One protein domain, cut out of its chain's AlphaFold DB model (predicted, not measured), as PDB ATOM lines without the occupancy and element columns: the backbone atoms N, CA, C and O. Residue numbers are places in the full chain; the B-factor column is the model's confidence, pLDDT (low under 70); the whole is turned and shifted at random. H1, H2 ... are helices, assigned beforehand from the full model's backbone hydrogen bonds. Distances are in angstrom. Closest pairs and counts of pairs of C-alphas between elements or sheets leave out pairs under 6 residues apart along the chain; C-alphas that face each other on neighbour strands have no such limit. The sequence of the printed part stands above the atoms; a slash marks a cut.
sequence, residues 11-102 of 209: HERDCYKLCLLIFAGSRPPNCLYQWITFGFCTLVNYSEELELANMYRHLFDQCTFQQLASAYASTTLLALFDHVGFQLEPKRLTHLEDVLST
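This is residues 11 to 102 of the 209 residues of an uncharacterized protein of Wolfiporia cocos (strain MD-104) (UniProt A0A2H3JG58). A compact, rounded globule of short helices is built with H1 and H6 on opposite sides, H4 and H5 bridging from one to the other, and little H2 between them on another side. The longest helix, H3, runs across a further side, and the helices mostly cross rather than lie side by side. The printed part has 92 residues, with six named helices in the order H1 to H6 and no named strand, and its class is all helix. The radius of gyration of the C-alphas is 11.8 A, and the C-alphas span 30 by 25 by 22 A.

H1, residues 11 to 23, only just touches H2, residues 34 to 37, with its residues 14 to 18 alone; the closest C-alphas are those of Asp 14 and Gln 34, 6.6 A apart. With residues 19 to 23 alone H1 touches residues 53 to 60 of H3, residues 46 to 62; the C-alphas of Ile 22 and Arg 57 are closest, at 6.1 A, and the lines stand only just about perpendicular, at 72 degrees. With residues 11 to 15 alone H1 touches H4, residues 65 to 73, at a steep tilt of 56 degrees, opposite ways; the closest C-alphas, of Glu 12 and Ala 69, are 5.5 A apart. H4 and H5, residues 77 to 82, only just touch, with 3 pairs of C-alphas within 8 A, and only at the corner by their link. H3 only just touches H5, with its residues 55 to 59 alone, about perpendicular at 83 degrees; the closest C-alphas are those of Leu 59 and Phe 81, 7.0 A apart. H5 and H6, residues 90 to 100, form a helical hairpin at 34.9 degrees, only just shallow, opposite ways; they only just touch, with the C-alphas of Leu 77 and Leu 100 closest at 6.3 A. H6 also only just touches H2, where the C-alphas of Thr 37 and Val 99 are closest at 7.1 A. H1 and H6 are apart, and so are H3 and H6. Every O i to N i+4 pair is within hydrogen-bond range in H1, H3, H4, H5 and H6, while H2 is too short for such a pair.

H1 begins at C-alpha 11, (-30.894, -17.419, 18.644), and is 18.3 A long. H2 has four residues, 34 to 37. H3, residues 46 to 62, starts at C-alpha 46, (-7.939, -19.688, 28.571), and is 24.7 A long. H4, residues 65 to 73, measures 12.2 A; H5 has six residues, 77 to 82. H6, residues 90 to 100, measures 14.9 A and ends at C-alpha 100, (-22.992, -28.160, 20.164).

The two C-alphas farthest apart, of Arg 13 and Pro 90, are 30.5 A apart. The printed part has no cut, and no link is long. Residues 84 to 91, of which 90 and 91 belong to H6, have pLDDT under 70; the mean of the printed part is 89.6.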
ATOM      1  N   HIS A  11     -32.054 -16.773  19.243       90.81
ATOM      2  CA  HIS A  11     -30.894 -17.419  18.644       90.81
ATOM      3  C   HIS A  11     -30.035 -16.456  17.805       90.81
ATOM      4  O   HIS A  11     -28.809 -16.497  17.890       90.81
ATOM      5  N   GLU A  12     -30.656 -15.524  17.074       94.50
ATOM      6  CA  GLU A  12     -29.933 -14.474  16.347       94.50
ATOM      7  C   GLU A  12     -29.233 -13.509  17.307       94.50
ATOM      8  O   GLU A  12     -28.087 -13.132  17.079       94.50
ATOM      9  N   ARG A  13     -29.874 -13.137  18.425       93.56
ATOM     10  CA  ARG A  13     -29.234 -12.283  19.443       93.56
ATOM     11  C   ARG A  13     -28.023 -12.958  20.086       93.56
ATOM     12  O   ARG A  13     -27.054 -12.269  20.402       93.56
ATOM     13  N   ASP A  14     -28.073 -14.270  20.296       94.19
ATOM     14  CA  ASP A  14     -26.942 -15.031  20.832       94.19
ATOM     15  C   ASP A  14     -25.786 -15.103  19.832       94.19
ATOM     16  O   ASP A  14     -24.651 -14.798  20.203       94.19
ATOM     17  N   CYS A  15     -26.078 -15.399  18.562       96.25
ATOM     18  CA  CYS A  15     -25.082 -15.384  17.489       96.25
ATOM     19  C   CYS A  15     -24.459 -13.997  17.323       96.25
ATOM     20  O   CYS A  15     -23.243 -13.869  17.239       96.25
ATOM     21  N   TYR A  16     -25.271 -12.939  17.360       95.56
ATOM     22  CA  TYR A  16     -24.788 -11.565  17.250       95.56
ATOM     23  C   TYR A  16     -23.818 -11.202  18.378       95.56
ATOM     24  O   TYR A  16     -22.762 -10.622  18.131       95.56
ATOM     25  N   LYS A  17     -24.142 -11.581  19.622       95.44
ATOM     26  CA  LYS A  17     -23.245 -11.380  20.769       95.44
ATOM     27  C   LYS A  17     -21.930 -12.130  20.599       95.44
ATOM     28  O   LYS A  17     -20.888 -11.565  20.920       95.44
ATOM     29  N   LEU A  18     -21.974 -13.365  20.098       97.00
ATOM     30  CA  LEU A  18     -20.759 -14.106  19.779       97.00
ATOM     31  C   LEU A  18     -19.935 -13.352  18.730       97.00
ATOM     32  O   LEU A  18     -18.775 -13.055  18.995       97.00
ATOM     33  N   CYS A  19     -20.530 -12.970  17.596       96.50
ATOM     34  CA  CYS A  19     -19.837 -12.221  16.545       96.50
ATOM     35  C   CYS A  19     -19.162 -10.956  17.090       96.50
ATOM     36  O   CYS A  19     -17.980 -10.746  16.831       96.50
ATOM     37  N   LEU A  20     -19.869 -10.152  17.892       95.88
ATOM     38  CA  LEU A  20     -19.299  -8.950  18.509       95.88
ATOM     39  C   LEU A  20     -18.053  -9.252  19.351       95.88
ATOM     40  O   LEU A  20     -17.054  -8.546  19.242       95.88
ATOM     41  N   LEU A  21     -18.103 -10.294  20.183       96.31
ATOM     42  CA  LEU A  21     -16.985 -10.672  21.050       96.31
ATOM     43  C   LEU A  21     -15.790 -11.187  20.243       96.31
ATOM     44  O   LEU A  21     -14.661 -10.773  20.499       96.31
ATOM     45  N   ILE A  22     -16.040 -12.046  19.257       96.69
ATOM     46  CA  ILE A  22     -14.998 -12.635  18.414       96.69
ATOM     47  C   ILE A  22     -14.335 -11.570  17.526       96.69
ATOM     48  O   ILE A  22     -13.110 -11.523  17.438       96.69
ATOM     49  N   PHE A  23     -15.105 -10.663  16.908       95.00
ATOM     50  CA  PHE A  23     -14.538  -9.566  16.110       95.00
ATOM     51  C   PHE A  23     -13.753  -8.558  16.955       95.00
ATOM     52  O   PHE A  23     -12.811  -7.953  16.449       95.00
ATOM     53  N   ALA A  24     -14.080  -8.422  18.241       94.50
ATOM     54  CA  ALA A  24     -13.286  -7.655  19.197       94.50
ATOM     55  C   ALA A  24     -12.001  -8.380  19.657       94.50
ATOM     56  O   ALA A  24     -11.322  -7.893  20.558       94.50
ATOM     57  N   GLY A  25     -11.665  -9.542  19.079       92.12
ATOM     58  CA  GLY A  25     -10.497 -10.339  19.464       92.12
ATOM     59  C   GLY A  25     -10.646 -11.010  20.830       92.12
ATOM     60  O   GLY A  25      -9.656 -11.257  21.512       92.12
ATOM     61  N   SER A  26     -11.885 -11.254  21.260       93.94
ATOM     62  CA  SER A  26     -12.212 -11.812  22.568       93.94
ATOM     63  C   SER A  26     -13.015 -13.107  22.431       93.94
ATOM     64  O   SER A  26     -13.209 -13.649  21.347       93.94
ATOM     65  N   ARG A  27     -13.492 -13.610  23.566       94.38
ATOM     66  CA  ARG A  27     -14.342 -14.792  23.716       94.38
ATOM     67  C   ARG A  27     -15.510 -14.463  24.645       94.38
ATOM     68  O   ARG A  27     -15.417 -13.510  25.426       94.38
ATOM     69  N   PRO A  28     -16.581 -15.268  24.662       95.81
ATOM     70  CA  PRO A  28     -17.553 -15.212  25.744       95.81
ATOM     71  C   PRO A  28     -16.858 -15.368  27.109       95.81
ATOM     72  O   PRO A  28     -16.168 -16.367  27.332       95.81
ATOM     73  N   PRO A  29     -16.984 -14.401  28.037       93.31
ATOM     74  CA  PRO A  29     -16.594 -14.633  29.419       93.31
ATOM     75  C   PRO A  29     -17.527 -15.681  30.029       93.31
ATOM     76  O   PRO A  29     -18.715 -15.732  29.706       93.31
ATOM     77  N   ASN A  30     -17.000 -16.474  30.956       92.38
ATOM     78  CA  ASN A  30     -17.711 -17.560  31.636       92.38
ATOM     79  C   ASN A  30     -19.054 -17.158  32.267       92.38
ATOM     80  O   ASN A  30     -19.966 -17.976  32.360       92.38
ATOM     81  N   CYS A  31     -19.234 -15.891  32.639       91.81
ATOM     82  CA  CYS A  31     -20.497 -15.425  33.205       91.81
ATOM     83  C   CYS A  31     -21.596 -15.189  32.149       91.81
ATOM     84  O   CYS A  31     -22.766 -15.067  32.512       91.81
ATOM     85  N   LEU A  32     -21.276 -15.152  30.853       93.56
ATOM     86  CA  LEU A  32     -22.273 -15.063  29.784       93.56
ATOM     87  C   LEU A  32     -22.801 -16.445  29.400       93.56
ATOM     88  O   LEU A  32     -22.073 -17.431  29.402       93.56
ATOM     89  N   TYR A  33     -24.083 -16.513  29.043       92.12
ATOM     90  CA  TYR A  33     -24.712 -17.770  28.631       92.12
ATOM     91  C   TYR A  33     -24.088 -18.332  27.344       92.12
ATOM     92  O   TYR A  33     -23.934 -19.540  27.216       92.12
ATOM     93  N   GLN A  34     -23.602 -17.449  26.467       95.25
ATOM     94  CA  GLN A  34     -22.890 -17.777  25.229       95.25
ATOM     95  C   GLN A  34     -21.622 -18.613  25.467       95.25
ATOM     96  O   GLN A  34     -21.174 -19.317  24.569       95.25
ATOM     97  N   TRP A  35     -21.051 -18.574  26.676       96.62
ATOM     98  CA  TRP A  35     -19.939 -19.451  27.039       96.62
ATOM     99  C   TRP A  35     -20.357 -20.926  27.080       96.62
ATOM    100  O   TRP A  35     -19.579 -21.793  26.702       96.62
ATOM    101  N   ILE A  36     -21.601 -21.211  27.479       95.38
ATOM    102  CA  ILE A  36     -22.179 -22.553  27.374       95.38
ATOM    103  C   ILE A  36     -22.638 -22.801  25.943       95.38
ATOM    104  O   ILE A  36     -22.191 -23.758  25.328       95.38
ATOM    105  N   THR A  37     -23.489 -21.937  25.390       94.19
ATOM    106  CA  THR A  37     -24.221 -22.264  24.155       94.19
ATOM    107  C   THR A  37     -23.337 -22.430  22.919       94.19
ATOM    108  O   THR A  37     -23.741 -23.091  21.970       94.19
ATOM    109  N   PHE A  38     -22.131 -21.859  22.941       95.62
ATOM    110  CA  PHE A  38     -21.127 -22.008  21.887       95.62
ATOM    111  C   PHE A  38     -19.952 -22.913  22.284       95.62
ATOM    112  O   PHE A  38     -18.933 -22.933  21.597       95.62
ATOM    113  N   GLY A  39     -20.086 -23.672  23.375       94.94
ATOM    114  CA  GLY A  39     -19.182 -24.771  23.712       94.94
ATOM    115  C   GLY A  39     -17.890 -24.386  24.433       94.94
ATOM    116  O   GLY A  39     -17.114 -25.269  24.786       94.94
ATOM    117  N   PHE A  40     -17.654 -23.106  24.728       95.50
ATOM    118  CA  PHE A  40     -16.451 -22.663  25.450       95.50
ATOM    119  C   PHE A  40     -16.343 -23.269  26.857       95.50
ATOM    120  O   PHE A  40     -15.241 -23.524  27.334       95.50
ATOM    121  N   CYS A  41     -17.472 -23.571  27.504       95.31
ATOM    122  CA  CYS A  41     -17.512 -24.213  28.819       95.31
ATOM    123  C   CYS A  41     -16.853 -25.603  28.855       95.31
ATOM    124  O   CYS A  41     -16.464 -26.074  29.927       95.31
ATOM    125  N   THR A  42     -16.701 -26.258  27.705       94.06
ATOM    126  CA  THR A  42     -16.113 -27.600  27.595       94.06
ATOM    127  C   THR A  42     -14.593 -27.584  27.754       94.06
ATOM    128  O   THR A  42     -13.994 -28.601  28.112       94.06
ATOM    129  N   LEU A  43     -13.986 -26.411  27.566       92.69
ATOM    130  CA  LEU A  43     -12.546 -26.207  27.506       92.69
ATOM    131  C   LEU A  43     -11.943 -26.017  28.898       92.69
ATOM    132  O   LEU A  43     -12.623 -25.622  29.856       92.69
ATOM    133  N   VAL A  44     -10.668 -26.370  29.031       90.12
ATOM    134  CA  VAL A  44      -9.998 -26.464  30.335       90.12
ATOM    135  C   VAL A  44      -9.430 -25.123  30.778       90.12
ATOM    136  O   VAL A  44      -9.470 -24.784  31.959       90.12
ATOM    137  N   ASN A  45      -8.883 -24.357  29.838       89.00
ATOM    138  CA  ASN A  45      -8.120 -23.156  30.139       89.00
ATOM    139  C   ASN A  45      -8.338 -22.056  29.092       89.00
ATOM    140  O   ASN A  45      -8.932 -22.255  28.034       89.00
ATOM    141  N   TYR A  46      -7.809 -20.876  29.405       90.19
ATOM    142  CA  TYR A  46      -7.939 -19.688  28.571       90.19
ATOM    143  C   TYR A  46      -7.342 -19.850  27.163       90.19
ATOM    144  O   TYR A  46      -7.900 -19.309  26.214       90.19
ATOM    145  N   SER A  47      -6.234 -20.589  27.024       90.56
ATOM    146  CA  SER A  47      -5.578 -20.811  25.727       90.56
ATOM    147  C   SER A  47      -6.482 -21.608  24.795       90.56
ATOM    148  O   SER A  47      -6.712 -21.201  23.662       90.56
ATOM    149  N   GLU A  48      -7.069 -22.693  25.298       89.94
ATOM    150  CA  GLU A  48      -8.032 -23.493  24.540       89.94
ATOM    151  C   GLU A  48      -9.265 -22.670  24.154       89.94
ATOM    152  O   GLU A  48      -9.754 -22.765  23.028       89.94
ATOM    153  N   GLU A  49      -9.772 -21.831  25.066       93.12
ATOM    154  CA  GLU A  49     -10.893 -20.939  24.756       93.12
ATOM    155  C   GLU A  49     -10.549 -19.937  23.645       93.12
ATOM    156  O   GLU A  49     -11.407 -19.634  22.817       93.12
ATOM    157  N   LEU A  50      -9.307 -19.448  23.578       92.25
ATOM    158  CA  LEU A  50      -8.855 -18.613  22.463       92.25
ATOM    159  C   LEU A  50      -8.720 -19.394  21.154       92.25
ATOM    160  O   LEU A  50      -9.060 -18.855  20.103       92.25
ATOM    161  N   GLU A  51      -8.278 -20.654  21.190       90.69
ATOM    162  CA  GLU A  51      -8.272 -21.516  20.001       90.69
ATOM    163  C   GLU A  51      -9.682 -21.635  19.415       90.69
ATOM    164  O   GLU A  51      -9.872 -21.384  18.227       90.69
ATOM    165  N   LEU A  52     -10.691 -21.918  20.249       92.06
ATOM    166  CA  LEU A  52     -12.083 -21.983  19.796       92.06
ATOM    167  C   LEU A  52     -12.610 -20.630  19.306       92.06
ATOM    168  O   LEU A  52     -13.318 -20.582  18.301       92.06
ATOM    169  N   ALA A  53     -12.235 -19.522  19.948       94.62
ATOM    170  CA  ALA A  53     -12.577 -18.189  19.456       94.62
ATOM    171  C   ALA A  53     -12.003 -17.928  18.051       94.62
ATOM    172  O   ALA A  53     -12.713 -17.428  17.177       94.62
ATOM    173  N   ASN A  54     -10.753 -18.326  17.807       91.44
ATOM    174  CA  ASN A  54     -10.113 -18.216  16.495       91.44
ATOM    175  C   ASN A  54     -10.776 -19.124  15.453       91.44
ATOM    176  O   ASN A  54     -10.910 -18.728  14.295       91.44
ATOM    177  N   MET A  55     -11.252 -20.306  15.854       90.19
ATOM    178  CA  MET A  55     -12.034 -21.158  14.959       90.19
ATOM    179  C   MET A  55     -13.349 -20.494  14.552       90.19
ATOM    180  O   MET A  55     -13.657 -20.427  13.366       90.19
ATOM    181  N   TYR A  56     -14.105 -19.948  15.512       94.12
ATOM    182  CA  TYR A  56     -15.306 -19.172  15.194       94.12
ATOM    183  C   TYR A  56     -14.976 -17.975  14.296       94.12
ATOM    184  O   TYR A  56     -15.723 -17.691  13.364       94.12
ATOM    185  N   ARG A  57     -13.842 -17.299  14.520       93.75
ATOM    186  CA  ARG A  57     -13.394 -16.183  13.677       93.75
ATOM    187  C   ARG A  57     -13.191 -16.610  12.226       93.75
ATOM    188  O   ARG A  57     -13.657 -15.896  11.344       93.75
ATOM    189  N   HIS A  58     -12.524 -17.743  12.002       90.81
ATOM    190  CA  HIS A  58     -12.315 -18.289  10.663       90.81
ATOM    191  C   HIS A  58     -13.633 -18.746  10.034       90.81
ATOM    192  O   HIS A  58     -13.887 -18.478   8.864       90.81
ATOM    193  N   LEU A  59     -14.506 -19.375  10.823       91.69
ATOM    194  CA  LEU A  59     -15.837 -19.751  10.366       91.69
ATOM    195  C   LEU A  59     -16.630 -18.526   9.879       91.69
ATOM    196  O   LEU A  59     -17.270 -18.586   8.834       91.69
ATOM    197  N   PHE A  60     -16.556 -17.399  10.590       92.62
ATOM    198  CA  PHE A  60     -17.253 -16.168  10.199       92.62
ATOM    199  C   PHE A  60     -16.723 -15.550   8.903       92.62
ATOM    200  O   PHE A  60     -17.466 -14.825   8.249       92.62
ATOM    201  N   ASP A  61     -15.483 -15.850   8.509       90.12
ATOM    202  CA  ASP A  61     -14.956 -15.453   7.198       90.12
ATOM    203  C   ASP A  61     -15.504 -16.338   6.058       90.12
ATOM    204  O   ASP A  61     -15.462 -15.938   4.897       90.12
ATOM    205  N   GLN A  62     -16.043 -17.521   6.381       89.50
ATOM    206  CA  GLN A  62     -16.512 -18.530   5.420       89.50
ATOM    207  C   GLN A  62     -18.043 -18.693   5.388       89.50
ATOM    208  O   GLN A  62     -18.575 -19.336   4.482       89.50
ATOM    209  N   CYS A  63     -18.778 -18.134   6.355       90.75
ATOM    210  CA  CYS A  63     -20.237 -18.234   6.427       90.75
ATOM    211  C   CYS A  63     -20.907 -16.876   6.667       90.75
ATOM    212  O   CYS A  63     -20.384 -16.004   7.357       90.75
ATOM    213  N   THR A  64     -22.120 -16.712   6.145       93.69
ATOM    214  CA  THR A  64     -22.966 -15.553   6.447       93.69
ATOM    215  C   THR A  64     -23.539 -15.635   7.861       93.69
ATOM    216  O   THR A  64     -23.703 -16.716   8.433       93.69
ATOM    217  N   PHE A  65     -23.937 -14.486   8.411       94.88
ATOM    218  CA  PHE A  65     -24.608 -14.430   9.710       94.88
ATOM    219  C   PHE A  65     -25.863 -15.323   9.766       94.88
ATOM    220  O   PHE A  65     -26.102 -15.996  10.765       94.88
ATOM    221  N   GLN A  66     -26.644 -15.376   8.685       94.81
ATOM    222  CA  GLN A  66     -27.850 -16.200   8.594       94.81
ATOM    223  C   GLN A  66     -27.527 -17.698   8.598       94.81
ATOM    224  O   GLN A  66     -28.251 -18.467   9.226       94.81
ATOM    225  N   GLN A  67     -26.436 -18.118   7.949       94.06
ATOM    226  CA  GLN A  67     -25.979 -19.511   7.999       94.06
ATOM    227  C   GLN A  67     -25.567 -19.907   9.420       94.06
ATOM    228  O   GLN A  67     -25.993 -20.954   9.901       94.06
ATOM    229  N   LEU A  68     -24.825 -19.041  10.120       94.38
ATOM    230  CA  LEU A  68     -24.479 -19.247  11.527       94.38
ATOM    231  C   LEU A  68     -25.730 -19.353  12.410       94.38
ATOM    232  O   LEU A  68     -25.870 -20.305  13.174       94.38
ATOM    233  N   ALA A  69     -26.646 -18.387  12.295       95.19
ATOM    234  CA  ALA A  69     -27.863 -18.338  13.101       95.19
ATOM    235  C   ALA A  69     -28.764 -19.558  12.864       95.19
ATOM    236  O   ALA A  69     -29.296 -20.121  13.821       95.19
ATOM    237  N   SER A  70     -28.887 -19.997  11.609       94.75
ATOM    238  CA  SER A  70     -29.640 -21.197  11.236       94.75
ATOM    239  C   SER A  70     -28.991 -22.471  11.779       94.75
ATOM    240  O   SER A  70     -29.695 -23.308  12.349       94.75
ATOM    241  N   ALA A  71     -27.665 -22.598  11.679       93.44
ATOM    242  CA  ALA A  71     -26.940 -23.746  12.214       93.44
ATOM    243  C   ALA A  71     -27.015 -23.815  13.744       93.44
ATOM    244  O   ALA A  71     -27.228 -24.887  14.303       93.44
ATOM    245  N   TYR A  72     -26.911 -22.674  14.430       94.25
ATOM    246  CA  TYR A  72     -27.096 -22.598  15.879       94.25
ATOM    247  C   TYR A  72     -28.520 -22.982  16.295       94.25
ATOM    248  O   TYR A  72     -28.696 -23.807  17.189       94.25
ATOM    249  N   ALA A  73     -29.540 -22.445  15.619       93.25
ATOM    250  CA  ALA A  73     -30.936 -22.776  15.904       93.25
ATOM    251  C   ALA A  73     -31.266 -24.258  15.652       93.25
ATOM    252  O   ALA A  73     -32.151 -24.801  16.308       93.25
ATOM    253  N   SER A  74     -30.549 -24.900  14.724       92.62
ATOM    254  CA  SER A  74     -30.771 -26.293  14.317       92.62
ATOM    255  C   SER A  74     -29.789 -27.284  14.950       92.62
ATOM    256  O   SER A  74     -29.790 -28.449  14.566       92.62
ATOM    257  N   THR A  75     -28.942 -26.855  15.897       91.81
ATOM    258  CA  THR A  75     -27.907 -27.696  16.546       91.81
ATOM    259  C   THR A  75     -26.922 -28.359  15.567       91.81
ATOM    260  O   THR A  75     -26.440 -29.464  15.787       91.81
ATOM    261  N   THR A  76     -26.601 -27.676  14.465       91.25
ATOM    262  CA  THR A  76     -25.689 -28.159  13.409       91.25
ATOM    263  C   THR A  76     -24.423 -27.307  13.283       91.25
ATOM    264  O   THR A  76     -23.829 -27.230  12.208       91.25
ATOM    265  N   LEU A  77     -23.991 -26.635  14.358       91.44
ATOM    266  CA  LEU A  77     -22.769 -25.815  14.345       91.44
ATOM    267  C   LEU A  77     -21.512 -26.628  14.012       91.44
ATOM    268  O   LEU A  77     -20.623 -26.114  13.345       91.44
ATOM    269  N   LEU A  78     -21.441 -27.893  14.429       88.56
ATOM    270  CA  LEU A  78     -20.294 -28.759  14.130       88.56
ATOM    271  C   LEU A  78     -20.121 -29.013  12.635       88.56
ATOM    272  O   LEU A  78     -19.002 -28.944  12.144       88.56
ATOM    273  N   ALA A  79     -21.223 -29.166  11.897       87.38
ATOM    274  CA  ALA A  79     -21.166 -29.314  10.444       87.38
ATOM    275  C   ALA A  79     -20.513 -28.093   9.772       87.38
ATOM    276  O   ALA A  79     -19.849 -28.227   8.750       87.38
ATOM    277  N   LEU A  80     -20.648 -26.898  10.361       87.31
ATOM    278  CA  LEU A  80     -19.939 -25.712   9.884       87.31
ATOM    279  C   LEU A  80     -18.432 -25.763  10.186       87.31
ATOM    280  O   LEU A  80     -17.639 -25.289   9.375       87.31
ATOM    281  N   PHE A  81     -18.028 -26.346  11.318       84.50
ATOM    282  CA  PHE A  81     -16.616 -26.536  11.662       84.50
ATOM    283  C   PHE A  81     -15.926 -27.595  10.793       84.50
ATOM    284  O   PHE A  81     -14.755 -27.415  10.455       84.50
ATOM    285  N   ASP A  82     -16.632 -28.648  10.373       81.19
ATOM    286  CA  ASP A  82     -16.069 -29.702   9.515       81.19
ATOM    287  C   ASP A  82     -15.544 -29.143   8.184       81.19
ATOM    288  O   ASP A  82     -14.486 -29.542   7.694       81.19
ATOM    289  N   HIS A  83     -16.226 -28.137   7.631       71.00
ATOM    290  CA  HIS A  83     -15.800 -27.445   6.412       71.00
ATOM    291  C   HIS A  83     -14.514 -26.620   6.578       71.00
ATOM    292  O   HIS A  83     -13.871 -26.283   5.584       71.00
ATOM    293  N   VAL A  84     -14.126 -26.310   7.817       67.62
ATOM    294  CA  VAL A  84     -12.933 -25.524   8.163       67.62
ATOM    295  C   VAL A  84     -11.702 -26.422   8.401       67.62
ATOM    296  O   VAL A  84     -10.582 -25.923   8.491       67.62
ATOM    297  N   GLY A  85     -11.866 -27.754   8.426       63.06
ATOM    298  CA  GLY A  85     -10.751 -28.711   8.459       63.06
ATOM    299  C   GLY A  85     -10.016 -28.786   9.802       63.06
ATOM    300  O   GLY A  85      -8.788 -28.875   9.834       63.06
ATOM    301  N   PHE A  86     -10.749 -28.724  10.916       65.69
ATOM    302  CA  PHE A  86     -10.165 -28.629  12.254       65.69
ATOM    303  C   PHE A  86      -9.856 -29.994  12.905       65.69
ATOM    304  O   PHE A  86     -10.605 -30.953  12.737       65.69
ATOM    305  N   GLN A  87      -8.787 -30.068  13.714       61.75
ATOM    306  CA  GLN A  87      -8.473 -31.224  14.568       61.75
ATOM    307  C   GLN A  87      -8.359 -30.806  16.043       61.75
ATOM    308  O   GLN A  87      -7.325 -30.307  16.484       61.75
ATOM    309  N   LEU A  88      -9.435 -30.995  16.817       64.12
ATOM    310  CA  LEU A  88      -9.376 -30.978  18.283       64.12
ATOM    311  C   LEU A  88      -8.929 -32.355  18.781       64.12
ATOM    312  O   LEU A  88      -9.224 -33.373  18.158       64.12
ATOM    313  N   GLU A  89      -8.297 -32.396  19.955       67.75
ATOM    314  CA  GLU A  89      -8.087 -33.656  20.675       67.75
ATOM    315  C   GLU A  89      -9.416 -34.423  20.820       67.75
ATOM    316  O   GLU A  89     -10.416 -33.808  21.210       67.75
ATOM    317  N   PRO A  90      -9.455 -35.753  20.607       67.69
ATOM    318  CA  PRO A  90     -10.706 -36.514  20.560       67.69
ATOM    319  C   PRO A  90     -11.612 -36.317  21.781       67.69
ATOM    320  O   PRO A  90     -12.814 -36.149  21.638       67.69
ATOM    321  N   LYS A  91     -11.046 -36.254  22.996       67.81
ATOM    322  CA  LYS A  91     -11.830 -35.993  24.219       67.81
ATOM    323  C   LYS A  91     -12.424 -34.583  24.267       67.81
ATOM    324  O   LYS A  91     -13.537 -34.411  24.757       67.81
ATOM    325  N   ARG A  92     -11.679 -33.575  23.792       72.44
ATOM    326  CA  ARG A  92     -12.171 -32.188  23.690       72.44
ATOM    327  C   ARG A  92     -13.312 -32.135  22.684       72.44
ATOM    328  O   ARG A  92     -14.334 -31.517  22.967       72.44
ATOM    329  N   LEU A  93     -13.147 -32.835  21.563       78.19
ATOM    330  CA  LEU A  93     -14.169 -32.965  20.539       78.19
ATOM    331  C   LEU A  93     -15.437 -33.619  21.103       78.19
ATOM    332  O   LEU A  93     -16.501 -33.052  20.928       78.19
ATOM    333  N   THR A  94     -15.333 -34.690  21.900       83.88
ATOM    334  CA  THR A  94     -16.509 -35.340  22.511       83.88
ATOM    335  C   THR A  94     -17.307 -34.410  23.433       83.88
ATOM    336  O   THR A  94     -18.534 -34.424  23.416       83.88
ATOM    337  N   HIS A  95     -16.649 -33.587  24.259       91.69
ATOM    338  CA  HIS A  95     -17.374 -32.629  25.110       91.69
ATOM    339  C   HIS A  95     -17.953 -31.466  24.307       91.69
ATOM    340  O   HIS A  95     -19.024 -30.964  24.636       91.69
ATOM    341  N   LEU A  96     -17.244 -31.020  23.270       90.94
ATOM    342  CA  LEU A  96     -17.743 -29.977  22.388       90.94
ATOM    343  C   LEU A  96     -18.952 -30.469  21.581       90.94
ATOM    344  O   LEU A  96     -19.940 -29.748  21.485       90.94
ATOM    345  N   GLU A  97     -18.899 -31.704  21.087       89.69
ATOM    346  CA  GLU A  97     -20.007 -32.428  20.460       89.69
ATOM    347  C   GLU A  97     -21.215 -32.503  21.391       89.69
ATOM    348  O   GLU A  97     -22.314 -32.109  21.003       89.69
ATOM    349  N   ASP A  98     -20.997 -32.905  22.648       90.38
ATOM    350  CA  ASP A  98     -22.043 -32.963  23.673       90.38
ATOM    351  C   ASP A  98     -22.818 -31.647  23.801       90.38
ATOM    352  O   ASP A  98     -24.034 -31.660  23.963       90.38
ATOM    353  N   VAL A  99     -22.136 -30.505  23.713       93.31
ATOM    354  CA  VAL A  99     -22.775 -29.192  23.863       93.31
ATOM    355  C   VAL A  99     -23.345 -28.666  22.548       93.31
ATOM    356  O   VAL A  99     -24.459 -28.146  22.538       93.31
ATOM    357  N   LEU A 100     -22.609 -28.774  21.440       92.62
ATOM    358  CA  LEU A 100     -22.992 -28.160  20.164       92.62
ATOM    359  C   LEU A 100     -24.042 -28.962  19.383       92.62
ATOM    360  O   LEU A 100     -24.727 -28.380  18.540       92.62
ATOM    361  N   SER A 101     -24.189 -30.258  19.672       90.19
ATOM    362  CA  SER A 101     -25.217 -31.129  19.085       90.19
ATOM    363  C   SER A 101     -26.457 -31.304  19.966       90.19
ATOM    364  O   SER A 101     -27.380 -32.012  19.575       90.19
ATOM    365  N   THR A 102     -26.501 -30.667  21.139       89.75
ATOM    366  CA  THR A 102     -27.632 -30.778  22.069       89.75
ATOM    367  C   THR A 102     -28.485 -29.506  22.032       89.75
ATOM    368  O   THR A 102     -27.941 -28.398  22.094       89.75
TER     369      THR A 102